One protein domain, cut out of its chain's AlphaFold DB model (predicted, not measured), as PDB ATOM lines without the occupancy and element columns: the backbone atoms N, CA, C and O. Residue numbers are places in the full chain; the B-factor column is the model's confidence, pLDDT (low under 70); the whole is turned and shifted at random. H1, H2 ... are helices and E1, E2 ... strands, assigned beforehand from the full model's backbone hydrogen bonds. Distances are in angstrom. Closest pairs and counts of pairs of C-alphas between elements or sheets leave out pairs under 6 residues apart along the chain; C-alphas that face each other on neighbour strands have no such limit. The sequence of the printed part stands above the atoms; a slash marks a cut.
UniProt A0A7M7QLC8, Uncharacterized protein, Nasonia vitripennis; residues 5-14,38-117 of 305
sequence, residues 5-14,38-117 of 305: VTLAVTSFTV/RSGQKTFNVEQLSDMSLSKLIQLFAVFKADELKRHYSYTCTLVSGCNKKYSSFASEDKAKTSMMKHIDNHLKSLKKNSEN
ATOM      1  N   VAL A   5       9.730 -52.342  -5.638       43.62
ATOM      2  CA  VAL A   5      10.157 -51.432  -4.566       43.62
ATOM      3  C   VAL A   5      10.758 -52.247  -3.420       43.62
ATOM      4  O   VAL A   5      10.105 -53.136  -2.863       43.62
ATOM      5  N   THR A   6      12.007 -51.945  -3.055       38.22
ATOM      6  CA  THR A   6      12.772 -52.689  -2.045       38.22
ATOM      7  C   THR A   6      12.680 -52.036  -0.672       38.22
ATOM      8  O   THR A   6      13.443 -51.133  -0.344       38.22
ATOM      9  N   LEU A   7      11.772 -52.534   0.166       42.31
ATOM     10  CA  LEU A   7      11.621 -52.105   1.555       42.31
ATOM     11  C   LEU A   7      12.537 -52.917   2.480       42.31
ATOM     12  O   LEU A   7      12.289 -54.092   2.753       42.31
ATOM     13  N   ALA A   8      13.589 -52.285   3.005       34.91
ATOM     14  CA  ALA A   8      14.340 -52.830   4.131       34.91
ATOM     15  C   ALA A   8      13.552 -52.574   5.423       34.91
ATOM     16  O   ALA A   8      13.694 -51.544   6.079       34.91
ATOM     17  N   VAL A   9      12.675 -53.512   5.780       38.25
ATOM     18  CA  VAL A   9      12.004 -53.502   7.083       38.25
ATOM     19  C   VAL A   9      12.983 -54.066   8.108       38.25
ATOM     20  O   VAL A   9      13.119 -55.278   8.261       38.25
ATOM     21  N   THR A  10      13.713 -53.189   8.795       35.19
ATOM     22  CA  THR A  10      14.515 -53.581   9.957       35.19
ATOM     23  C   THR A  10      13.569 -53.896  11.110       35.19
ATOM     24  O   THR A  10      12.948 -52.998  11.680       35.19
ATOM     25  N   SER A  11      13.426 -55.174  11.441       37.47
ATOM     26  CA  SER A  11      12.682 -55.620  12.616       37.47
ATOM     27  C   SER A  11      13.381 -55.149  13.891       37.47
ATOM     28  O   SER A  11      14.500 -55.573  14.173       37.47
ATOM     29  N   PHE A  12      12.709 -54.311  14.679       34.41
ATOM     30  CA  PHE A  12      13.090 -54.053  16.063       34.41
ATOM     31  C   PHE A  12      12.509 -55.163  16.937       34.41
ATOM     32  O   PHE A  12      11.314 -55.188  17.227       34.41
ATOM     33  N   THR A  13      13.352 -56.096  17.368       33.47
ATOM     34  CA  THR A  13      13.065 -56.892  18.560       33.47
ATOM     35  C   THR A  13      13.282 -55.989  19.767       33.47
ATOM     36  O   THR A  13      14.420 -55.745  20.165       33.47
ATOM     37  N   VAL A  14      12.202 -55.470  20.350       36.78
ATOM     38  CA  VAL A  14      12.249 -54.962  21.724       36.78
ATOM     39  C   VAL A  14      12.478 -56.168  22.630       36.78
ATOM     40  O   VAL A  14      11.569 -56.955  22.879       36.78
ATOM     41  N   ARG A  38      10.158 -63.148   9.747       43.72
ATOM     42  CA  ARG A  38      11.431 -63.757   9.343       43.72
ATOM     43  C   ARG A  38      12.230 -62.717   8.552       43.72
ATOM     44  O   ARG A  38      11.658 -62.058   7.687       43.72
ATOM     45  N   SER A  39      13.519 -62.596   8.860       41.69
ATOM     46  CA  SER A  39      14.488 -61.614   8.354       41.69
ATOM     47  C   SER A  39      14.800 -61.750   6.853       41.69
ATOM     48  O   SER A  39      15.947 -61.938   6.458       41.69
ATOM     49  N   GLY A  40      13.777 -61.684   6.004       50.34
ATOM     50  CA  GLY A  40      13.906 -61.578   4.557       50.34
ATOM     51  C   GLY A  40      13.453 -60.196   4.114       50.34
ATOM     52  O   GLY A  40      12.354 -59.768   4.465       50.34
ATOM     53  N   GLN A  41      14.288 -59.499   3.344       55.78
ATOM     54  CA  GLN A  41      13.866 -58.291   2.638       55.78
ATOM     55  C   GLN A  41      12.685 -58.661   1.733       55.78
ATOM     56  O   GLN A  41      12.819 -59.506   0.848       55.78
ATOM     57  N   LYS A  42      11.510 -58.081   1.989       68.69
ATOM     58  CA  LYS A  42      10.324 -58.277   1.151       68.69
ATOM     59  C   LYS A  42      10.121 -57.041   0.298       68.69
ATOM     60  O   LYS A  42       9.961 -55.938   0.814       68.69
ATOM     61  N   THR A  43      10.132 -57.246  -1.008       73.94
ATOM     62  CA  THR A  43       9.830 -56.215  -1.994       73.94
ATOM     63  C   THR A  43       8.365 -56.311  -2.387       73.94
ATOM     64  O   THR A  43       7.868 -57.417  -2.606       73.94
ATOM     65  N   PHE A  44       7.688 -55.172  -2.494       83.00
ATOM     66  CA  PHE A  44       6.288 -55.117  -2.903       83.00
ATOM     67  C   PHE A  44       6.143 -54.187  -4.106       83.00
ATOM     68  O   PHE A  44       6.712 -53.097  -4.124       83.00
ATOM     69  N   ASN A  45       5.388 -54.614  -5.114       85.88
ATOM     70  CA  ASN A  45       4.970 -53.747  -6.215       85.88
ATOM     71  C   ASN A  45       3.802 -52.847  -5.755       85.88
ATOM     72  O   ASN A  45       3.046 -53.209  -4.857       85.88
ATOM     73  N   VAL A  46       3.628 -51.692  -6.396       84.69
ATOM     74  CA  VAL A  46       2.506 -50.764  -6.180       84.69
ATOM     75  C   VAL A  46       1.154 -51.461  -6.376       84.69
ATOM     76  O   VAL A  46       0.237 -51.236  -5.589       84.69
ATOM     77  N   GLU A  47       1.042 -52.353  -7.365       85.94
ATOM     78  CA  GLU A  47      -0.152 -53.189  -7.575       85.94
ATOM     79  C   GLU A  47      -0.424 -54.076  -6.352       85.94
ATOM     80  O   GLU A  47      -1.497 -54.016  -5.763       85.94
ATOM     81  N   GLN A  48       0.597 -54.782  -5.857       87.88
ATOM     82  CA  GLN A  48       0.473 -55.638  -4.672       87.88
ATOM     83  C   GLN A  48       0.094 -54.845  -3.416       87.88
ATOM     84  O   GLN A  48      -0.693 -55.317  -2.600       87.88
ATOM     85  N   LEU A  49       0.654 -53.643  -3.242       89.88
ATOM     86  CA  LEU A  49       0.285 -52.742  -2.146       89.88
ATOM     87  C   LEU A  49      -1.171 -52.284  -2.252       89.88
ATOM     88  O   LEU A  49      -1.815 -52.082  -1.229       89.88
ATOM     89  N   SER A  50      -1.681 -52.138  -3.471       87.75
ATOM     90  CA  SER A  50      -3.051 -51.709  -3.741       87.75
ATOM     91  C   SER A  50      -4.079 -52.820  -3.544       87.75
ATOM     92  O   SER A  50      -5.208 -52.524  -3.164       87.75
ATOM     93  N   ASP A  51      -3.686 -54.071  -3.780       91.00
ATOM     94  CA  ASP A  51      -4.538 -55.250  -3.593       91.00
ATOM     95  C   ASP A  51      -4.623 -55.684  -2.120       91.00
ATOM     96  O   ASP A  51      -5.555 -56.374  -1.702       91.00
ATOM     97  N   MET A  52      -3.643 -55.288  -1.303       92.19
ATOM     98  CA  MET A  52      -3.630 -55.582   0.127       92.19
ATOM     99  C   MET A  52      -4.669 -54.759   0.894       92.19
ATOM    100  O   MET A  52      -4.852 -53.564   0.677       92.19
ATOM    101  N   SER A  53      -5.305 -55.382   1.890       95.31
ATOM    102  CA  SER A  53      -6.213 -54.667   2.789       95.31
ATOM    103  C   SER A  53      -5.465 -53.637   3.646       95.31
ATOM    104  O   SER A  53      -4.341 -53.874   4.097       95.31
ATOM    105  N   LEU A  54      -6.115 -52.508   3.955       93.88
ATOM    106  CA  LEU A  54      -5.533 -51.442   4.787       93.88
ATOM    107  C   LEU A  54      -5.072 -51.948   6.161       93.88
ATOM    108  O   LEU A  54      -4.015 -51.551   6.651       93.88
ATOM    109  N   SER A  55      -5.816 -52.878   6.760       93.94
ATOM    110  CA  SER A  55      -5.421 -53.534   8.012       93.94
ATOM    111  C   SER A  55      -4.090 -54.273   7.879       93.94
ATOM    112  O   SER A  55      -3.260 -54.212   8.786       93.94
ATOM    113  N   LYS A  56      -3.860 -54.945   6.742       94.25
ATOM    114  CA  LYS A  56      -2.600 -55.644   6.490       94.25
ATOM    115  C   LYS A  56      -1.453 -54.670   6.248       94.25
ATOM    116  O   LYS A  56      -0.353 -54.897   6.743       94.25
ATOM    117  N   LEU A  57      -1.723 -53.580   5.536       94.12
ATOM    118  CA  LEU A  57      -0.740 -52.533   5.279       94.12
ATOM    119  C   LEU A  57      -0.282 -51.846   6.564       94.12
ATOM    120  O   LEU A  57       0.915 -51.664   6.743       94.12
ATOM    121  N   ILE A  58      -1.189 -51.546   7.500       95.12
ATOM    122  CA  ILE A  58      -0.806 -51.029   8.826       95.12
ATOM    123  C   ILE A  58       0.142 -51.992   9.530       95.12
ATOM    124  O   ILE A  58       1.155 -51.576  10.076       95.12
ATOM    125  N   GLN A  59      -0.162 -53.284   9.493       93.81
ATOM    126  CA  GLN A  59       0.654 -54.291  10.161       93.81
ATOM    127  C   GLN A  59       2.072 -54.410   9.575       93.81
ATOM    128  O   GLN A  59       2.986 -54.852  10.266       93.81
ATOM    129  N   LEU A  60       2.247 -54.058   8.299       91.69
ATOM    130  CA  LEU A  60       3.524 -54.122   7.586       91.69
ATOM    131  C   LEU A  60       4.310 -52.806   7.648       91.69
ATOM    132  O   LEU A  60       5.534 -52.833   7.730       91.69
ATOM    133  N   PHE A  61       3.609 -51.675   7.578       93.06
ATOM    134  CA  PHE A  61       4.182 -50.356   7.300       93.06
ATOM    135  C   PHE A  61       3.877 -49.308   8.370       93.06
ATOM    136  O   PHE A  61       4.101 -48.120   8.141       93.06
ATOM    137  N   ALA A  62       3.340 -49.714   9.518       95.19
ATOM    138  CA  ALA A  62       3.201 -48.838  10.665       95.19
ATOM    139  C   ALA A  62       3.857 -49.453  11.900       95.19
ATOM    140  O   ALA A  62       3.634 -50.612  12.249       95.19
ATOM    141  N   VAL A  63       4.635 -48.637  12.604       95.44
ATOM    142  CA  VAL A  63       5.193 -48.993  13.906       95.44
ATOM    143  C   VAL A  63       4.177 -48.620  14.975       95.44
ATOM    144  O   VAL A  63       3.881 -47.438  15.174       95.44
ATOM    145  N   PHE A  64       3.643 -49.630  15.653       96.56
ATOM    146  CA  PHE A  64       2.738 -49.461  16.784       96.56
ATOM    147  C   PHE A  64       3.522 -49.252  18.084       96.56
ATOM    148  O   PHE A  64       4.462 -49.990  18.376       96.56
ATOM    149  N   LYS A  65       3.123 -48.252  18.872       96.88
ATOM    150  CA  LYS A  65       3.595 -48.025  20.243       96.88
ATOM    151  C   LYS A  65       2.388 -47.798  21.153       96.88
ATOM    152  O   LYS A  65       1.624 -46.859  20.919       96.88
ATOM    153  N   ALA A  66       2.269 -48.615  22.194       96.62
ATOM    154  CA  ALA A  66       1.291 -48.459  23.265       96.62
ATOM    155  C   ALA A  66       2.007 -48.100  24.571       96.62
ATOM    156  O   ALA A  66       2.959 -48.770  24.963       96.62
ATOM    157  N   ASP A  67       1.552 -47.036  25.223       95.25
ATOM    158  CA  ASP A  67       1.903 -46.697  26.600       95.25
ATOM    159  C   ASP A  67       0.670 -46.978  27.460       95.25
ATOM    160  O   ASP A  67      -0.252 -46.162  27.537       95.25
ATOM    161  N   GLU A  68       0.618 -48.176  28.042       91.19
ATOM    162  CA  GLU A  68      -0.528 -48.638  28.830       91.19
ATOM    163  C   GLU A  68      -0.730 -47.798  30.093       91.19
ATOM    164  O   GLU A  68      -1.872 -47.492  30.446       91.19
ATOM    165  N   LEU A  69       0.362 -47.341  30.719       94.50
ATOM    166  CA  LEU A  69       0.307 -46.507  31.920       94.50
ATOM    167  C   LEU A  69      -0.408 -45.184  31.631       94.50
ATOM    168  O   LEU A  69      -1.230 -44.727  32.423       94.50
ATOM    169  N   LYS A  70      -0.134 -44.591  30.465       94.62
ATOM    170  CA  LYS A  70      -0.792 -43.357  30.011       94.62
ATOM    171  C   LYS A  70      -2.035 -43.606  29.161       94.62
ATOM    172  O   LYS A  70      -2.613 -42.643  28.664       94.62
ATOM    173  N   ARG A  71      -2.433 -44.869  28.955       96.50
ATOM    174  CA  ARG A  71      -3.485 -45.286  28.009       96.50
ATOM    175  C   ARG A  71      -3.342 -44.604  26.647       96.50
ATOM    176  O   ARG A  71      -4.325 -44.168  26.054       96.50
ATOM    177  N   HIS A  72      -2.115 -44.440  26.172       97.31
ATOM    178  CA  HIS A  72      -1.828 -43.654  24.983       97.31
ATOM    179  C   HIS A  72      -1.320 -44.558  23.865       97.31
ATOM    180  O   HIS A  72      -0.293 -45.224  23.993       97.31
ATOM    181  N   TYR A  73      -2.030 -44.549  22.743       98.06
ATOM    182  CA  TYR A  73      -1.744 -45.401  21.595       98.06
ATOM    183  C   TYR A  73      -1.221 -44.554  20.451       98.06
ATOM    184  O   TYR A  73      -1.727 -43.460  20.198       98.06
ATOM    185  N   SER A  74      -0.208 -45.045  19.743       97.38
ATOM    186  CA  SER A  74       0.321 -44.351  18.577       97.38
ATOM    187  C   SER A  74       0.780 -45.289  17.474       97.38
ATOM    188  O   SER A  74       1.353 -46.345  17.726       97.38
ATOM    189  N   TYR A  75       0.561 -44.850  16.241       98.06
ATOM    190  CA  TYR A  75       1.075 -45.474  15.033       98.06
ATOM    191  C   TYR A  75       1.971 -44.477  14.313       98.06
ATOM    192  O   TYR A  75       1.606 -43.310  14.162       98.06
ATOM    193  N   THR A  76       3.126 -44.936  13.843       97.50
ATOM    194  CA  THR A  76       4.045 -44.139  13.018       97.50
ATOM    195  C   THR A  76       4.159 -44.782  11.646       97.50
ATOM    196  O   THR A  76       4.442 -45.974  11.565       97.50
ATOM    197  N   CYS A  77       3.894 -44.022  10.585       96.56
ATOM    198  CA  CYS A  77       3.968 -44.520   9.213       96.56
ATOM    199  C   CYS A  77       5.427 -44.740   8.799       96.56
ATOM    200  O   CYS A  77       6.284 -43.942   9.157       96.56
ATOM    201  N   THR A  78       5.688 -45.799   8.035       93.44
ATOM    202  CA  THR A  78       6.993 -46.099   7.422       93.44
ATOM    203  C   THR A  78       6.854 -46.559   5.965       93.44
ATOM    204  O   THR A  78       7.769 -47.169   5.419       93.44
ATOM    205  N   LEU A  79       5.696 -46.321   5.334       90.38
ATOM    206  CA  LEU A  79       5.389 -46.806   3.981       90.38
ATOM    207  C   LEU A  79       6.240 -46.135   2.893       90.38
ATOM    208  O   LEU A  79       6.611 -46.781   1.918       90.38
ATOM    209  N   VAL A  80       6.528 -44.842   3.041       87.94
ATOM    210  CA  VAL A  80       7.335 -44.052   2.099       87.94
ATOM    211  C   VAL A  80       8.550 -43.520   2.843       87.94
ATOM    212  O   VAL A  80       8.420 -43.032   3.966       87.94
ATOM    213  N   SER A  81       9.728 -43.594   2.225       82.56
ATOM    214  CA  SER A  81      10.944 -43.005   2.778       82.56
ATOM    215  C   SER A  81      10.741 -41.503   3.009       82.56
ATOM    216  O   SER A  81      10.366 -40.756   2.108       82.56
ATOM    217  N   GLY A  82      10.929 -41.067   4.256       86.00
ATOM    218  CA  GLY A  82      10.684 -39.684   4.677       86.00
ATOM    219  C   GLY A  82       9.271 -39.409   5.202       86.00
ATOM    220  O   GLY A  82       9.028 -38.326   5.734       86.00
ATOM    221  N   CYS A  83       8.342 -40.369   5.131       90.00
ATOM    222  CA  CYS A  83       7.101 -40.264   5.884       90.00
ATOM    223  C   CYS A  83       7.331 -40.759   7.312       90.00
ATOM    224  O   CYS A  83       7.503 -41.951   7.520       90.00
ATOM    225  N   ASN A  84       7.294 -39.840   8.277       91.00
ATOM    226  CA  ASN A  84       7.359 -40.135   9.713       91.00
ATOM    227  C   ASN A  84       6.110 -39.611  10.441       91.00
ATOM    228  O   ASN A  84       6.169 -39.211  11.605       91.00
ATOM    229  N   LYS A  85       4.966 -39.541   9.745       96.38
ATOM    230  CA  LYS A  85       3.728 -39.039  10.354       96.38
ATOM    231  C   LYS A  85       3.278 -39.997  11.451       96.38
ATOM    232  O   LYS A  85       3.143 -41.203  11.230       96.38
ATOM    233  N   LYS A  86       3.033 -39.433  12.631       97.19
ATOM    234  CA  LYS A  86       2.558 -40.142  13.813       97.19
ATOM    235  C   LYS A  86       1.114 -39.750  14.086       97.19
ATOM    236  O   LYS A  86       0.799 -38.568  14.158       97.19
ATOM    237  N   TYR A  87       0.267 -40.750  14.278       97.88
ATOM    238  CA  TYR A  87      -1.110 -40.574  14.724       97.88
ATOM    239  C   TYR A  87      -1.245 -41.202  16.094       97.88
ATOM    240  O   TYR A  87      -0.856 -42.355  16.290       97.88
ATOM    241  N   SER A  88      -1.772 -40.444  17.045       97.19
ATOM    242  CA  SER A  88      -1.962 -40.918  18.404       97.19
ATOM    243  C   SER A  88      -3.324 -40.558  18.958       97.19
ATOM    244  O   SER A  88      -3.979 -39.634  18.486       97.19
ATOM    245  N   SER A  89      -3.750 -41.328  19.950       97.81
ATOM    246  CA  SER A  89      -5.039 -41.166  20.602       97.81
ATOM    247  C   SER A  89      -4.949 -41.620  22.052       97.81
ATOM    248  O   SER A  89      -4.299 -42.623  22.368       97.81
ATOM    249  N   PHE A  90      -5.617 -40.875  22.927       97.12
ATOM    250  CA  PHE A  90      -5.807 -41.253  24.317       97.12
ATOM    251  C   PHE A  90      -6.981 -42.228  24.430       97.12
ATOM    252  O   PHE A  90      -8.041 -42.010  23.847       97.12
ATOM    253  N   ALA A  91      -6.771 -43.318  25.162       95.69
ATOM    254  CA  ALA A  91      -7.737 -44.363  25.496       95.69
ATOM    255  C   ALA A  91      -8.430 -45.079  24.315       95.69
ATOM    256  O   ALA A  91      -9.270 -45.941  24.549       95.69
ATOM    257  N   SER A  92      -8.085 -44.775  23.059       96.88
ATOM    258  CA  SER A  92      -8.678 -45.415  21.879       96.88
ATOM    259  C   SER A  92      -7.617 -45.763  20.840       96.88
ATOM    260  O   SER A  92      -7.204 -44.911  20.048       96.88
ATOM    261  N   GLU A  93      -7.202 -47.031  20.825       96.19
ATOM    262  CA  GLU A  93      -6.347 -47.590  19.770       96.19
ATOM    263  C   GLU A  93      -7.013 -47.441  18.398       96.19
ATOM    264  O   GLU A  93      -6.379 -46.979  17.448       96.19
ATOM    265  N   ASP A  94      -8.309 -47.744  18.308       97.00
ATOM    266  CA  ASP A  94      -9.060 -47.716  17.052       97.00
ATOM    267  C   ASP A  94      -9.079 -46.327  16.406       97.00
ATOM    268  O   ASP A  94      -8.942 -46.206  15.186       97.00
ATOM    269  N   LYS A  95      -9.163 -45.247  17.195       97.69
ATOM    270  CA  LYS A  95      -9.091 -43.875  16.667       97.69
ATOM    271  C   LYS A  95      -7.710 -43.560  16.082       97.69
ATOM    272  O   LYS A  95      -7.609 -42.972  15.002       97.69
ATOM    273  N   ALA A  96      -6.636 -43.990  16.748       97.50
ATOM    274  CA  ALA A  96      -5.281 -43.839  16.214       97.50
ATOM    275  C   ALA A  96      -5.084 -44.689  14.945       97.50
ATOM    276  O   ALA A  96      -4.531 -44.215  13.949       97.50
ATOM    277  N   LYS A  97      -5.598 -45.922  14.952       97.31
ATOM    278  CA  LYS A  97      -5.512 -46.876  13.845       97.31
ATOM    279  C   LYS A  97      -6.275 -46.405  12.611       97.31
ATOM    280  O   LYS A  97      -5.719 -46.411  11.520       97.31
ATOM    281  N   THR A  98      -7.514 -45.947  12.765       97.81
ATOM    282  CA  THR A  98      -8.332 -45.408  11.660       97.81
ATOM    283  C   THR A  98      -7.709 -44.155  11.047       97.81
ATOM    284  O   THR A  98      -7.696 -44.009   9.824       97.81
ATOM    285  N   SER A  99      -7.120 -43.283  11.869       97.62
ATOM    286  CA  SER A  99      -6.363 -42.121  11.384       97.62
ATOM    287  C   SER A  99      -5.150 -42.548  10.550       97.62
ATOM    288  O   SER A  99      -4.916 -42.006   9.468       97.62
ATOM    289  N   MET A 100      -4.434 -43.588  10.989       97.69
ATOM    290  CA  MET A 100      -3.340 -44.181  10.220       97.69
ATOM    291  C   MET A 100      -3.824 -44.866   8.928       97.69
ATOM    292  O   MET A 100      -3.169 -44.736   7.897       97.69
ATOM    293  N   MET A 101      -4.984 -45.537   8.935       97.06
ATOM    294  CA  MET A 101      -5.569 -46.151   7.729       97.06
ATOM    295  C   MET A 101      -5.807 -45.106   6.642       97.06
ATOM    296  O   MET A 101      -5.366 -45.288   5.511       97.06
ATOM    297  N   LYS A 102      -6.450 -43.988   7.000       97.50
ATOM    298  CA  LYS A 102      -6.691 -42.866   6.078       97.50
ATOM    299  C   LYS A 102      -5.381 -42.310   5.520       97.50
ATOM    300  O   LYS A 102      -5.281 -41.991   4.339       97.50
ATOM    301  N   HIS A 103      -4.362 -42.207   6.367       97.19
ATOM    302  CA  HIS A 103      -3.053 -41.722   5.958       97.19
ATOM    303  C   HIS A 103      -2.354 -42.650   4.952       97.19
ATOM    304  O   HIS A 103      -1.835 -42.175   3.941       97.19
ATOM    305  N   ILE A 104      -2.364 -43.960   5.199       95.56
ATOM    306  CA  ILE A 104      -1.797 -44.960   4.285       95.56
ATOM    307  C   ILE A 104      -2.559 -44.983   2.955       95.56
ATOM    308  O   ILE A 104      -1.934 -45.011   1.898       95.56
ATOM    309  N   ASP A 105      -3.888 -44.896   2.986       95.31
ATOM    310  CA  ASP A 105      -4.711 -44.837   1.772       95.31
ATOM    311  C   ASP A 105      -4.347 -43.630   0.884       95.31
ATOM    312  O   ASP A 105      -4.212 -43.751  -0.336       95.31
ATOM    313  N   ASN A 106      -4.066 -42.474   1.494       94.81
ATOM    314  CA  ASN A 106      -3.582 -41.302   0.762       94.81
ATOM    315  C   ASN A 106      -2.236 -41.559   0.067       94.81
ATOM    316  O   ASN A 106      -2.052 -41.128  -1.071       94.81
ATOM    317  N   HIS A 107      -1.318 -42.296   0.699       93.94
ATOM    318  CA  HIS A 107      -0.068 -42.695   0.048       93.94
ATOM    319  C   HIS A 107      -0.308 -43.590  -1.165       93.94
ATOM    320  O   HIS A 107       0.292 -43.352  -2.211       93.94
ATOM    321  N   LEU A 108      -1.198 -44.579  -1.059       92.38
ATOM    322  CA  LEU A 108      -1.524 -45.461  -2.183       92.38
ATOM    323  C   LEU A 108      -2.123 -44.682  -3.355       92.38
ATOM    324  O   LEU A 108      -1.730 -44.889  -4.500       92.38
ATOM    325  N   LYS A 109      -3.026 -43.735  -3.073       91.88
ATOM    326  CA  LYS A 109      -3.605 -42.846  -4.091       91.88
ATOM    327  C   LYS A 109      -2.534 -42.013  -4.794       91.88
ATOM    328  O   LYS A 109      -2.561 -41.901  -6.017       91.88
ATOM    329  N   SER A 110      -1.579 -41.454  -4.050       89.44
ATOM    330  CA  SER A 110      -0.452 -40.717  -4.636       89.44
ATOM    331  C   SER A 110       0.465 -41.618  -5.467       89.44
ATOM    332  O   SER A 110       0.898 -41.212  -6.541       89.44
ATOM    333  N   LEU A 111       0.734 -42.844  -5.008       87.50
ATOM    334  CA  LEU A 111       1.567 -43.807  -5.730       87.50
ATOM    335  C   LEU A 111       0.933 -44.221  -7.064       87.50
ATOM    336  O   LEU A 111       1.629 -44.210  -8.076       87.50
ATOM    337  N   LYS A 112      -0.379 -44.499  -7.087       86.38
ATOM    338  CA  LYS A 112      -1.125 -44.837  -8.313       86.38
ATOM    339  C   LYS A 112      -1.104 -43.705  -9.343       86.38
ATOM    340  O   LYS A 112      -0.735 -43.922 -10.493       86.38
ATOM    341  N   LYS A 113      -1.403 -42.476  -8.906       84.56
ATOM    342  CA  LYS A 113      -1.363 -41.286  -9.775       84.56
ATOM    343  C   LYS A 113       0.020 -41.070 -10.379       84.56
ATOM    344  O   LYS A 113       0.150 -40.760 -11.557       84.56
ATOM    345  N   ASN A 114       1.067 -41.264  -9.579       76.44
ATOM    346  CA  ASN A 114       2.428 -41.132 -10.072       76.44
ATOM    347  C   ASN A 114       2.761 -42.231 -11.083       76.44
ATOM    348  O   ASN A 114       3.367 -41.908 -12.094       76.44
ATOM    349  N   SER A 115       2.352 -43.488 -10.877       70.31
ATOM    350  CA  SER A 115       2.607 -44.562 -11.852       70.31
ATOM    351  C   SER A 115       1.879 -44.368 -13.184       70.31
ATOM    352  O   SER A 115       2.435 -44.708 -14.223       70.31
ATOM    353  N   GLU A 116       0.678 -43.789 -13.167       60.38
ATOM    354  CA  GLU A 116      -0.093 -43.483 -14.380       60.38
ATOM    355  C   GLU A 116       0.518 -42.307 -15.156       60.38
ATOM    356  O   GLU A 116       0.591 -42.337 -16.382       60.38
ATOM    357  N   ASN A 117       1.048 -41.312 -14.439       55.81
ATOM    358  CA  ASN A 117       1.667 -40.129 -15.037       55.81
ATOM    359  C   ASN A 117       3.147 -40.324 -15.402       55.81
ATOM    360  O   ASN A 117       3.719 -39.499 -16.108       55.81
TER     361      ASN A 117
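Overview. This is residues 5 to 14 and 38 to 117 of the 305 residues of an uncharacterized protein of Nasonia vitripennis (UniProt A0A7M7QLC8). A long helix, H3, covers one face of a three-stranded sheet with its first part and runs on well past the sheet, where the short helix H1 packs on it; H2, also short, crosses H3. The other face of the sheet is bare of helices, and two very short strands, E1 and E2, lie away from both the sheet and H3. The printed part has 90 residues, with five named strands and three named helices in the order E1 E2 H1 H2 E3 E4 E5 H3; the sheet's order is E3 E4 E5, antiparallel, and the class is mixed. It is compact, with a radius of gyration of the C-alphas of 13.9 A, and elongated, spanning 45 by 28 by 22 A.

Arrangement. Start at E1, residues 5 to 7, which meets E2, residues 42 to 44, only at a point: C-alphas 6 and 43 face each other at 4.6 A. Both are apart from H2, residues 54 to 61, and from H3, residues 93 to 117. H1, residues 46 to 51, touches H3 with the latter's residues 108 to 112 alone, at a steep tilt of 48 degrees, opposite ways; the closest C-alphas are those of Ser 50 and Leu 108, 6.6 A. H2 touches H3 about perpendicular, at 85 degrees, with H3's residues 100 to 105 alone; look at the C-alphas of Leu 54 and Met 101, the closest, at 6.1 A. Next comes a meander, each strand the antiparallel neighbour of the one before: E3, residues 62 to 67, E4, residues 72 to 77, and E5, residues 86 to 90. In the hairpin E3 and E4, N 65 and O 74 are within hydrogen-bond range at 2.8 A; in the hairpin E4 and E5, N 75 and O 87 are at 2.9 A. H2 and H3 on one face of this sheet make two layers, a layer of helices and a layer of strands. H3 has a height of 7.8 A over the sheet, over E5 and only just over E4, where 3 of its C-alphas fall; it runs along the strands, at 12 degrees to E5 on the local plane. In H1, H2 and H3 every O i to N i+4 pair is within hydrogen-bond range.

Along the chain. Find C-alpha 5 at (10.157, -51.432, -4.566), where E1 begins. E3 starts from C-alpha 62 at (3.201, -48.838, 10.665) and is 16.1 A long; E4 is 16.8 A and E5 13.5 A. H3 runs 36.5 A to C-alpha 117 at (1.667, -40.129, -15.037).

Size, cuts and confidence. The two C-alphas farthest apart are those of Leu 69 and Asn 117, 47.4 A. Residues 15 to 37 are not printed, and C-alphas 14 and 38 are 15.2 A apart across this cut. Of the links that are printed whole, E4 to E5 is short and the others are tight. Mean pLDDT of the printed part is 83.6, with residues 5 to 14, 38 to 42 and 116 to 117 under 70.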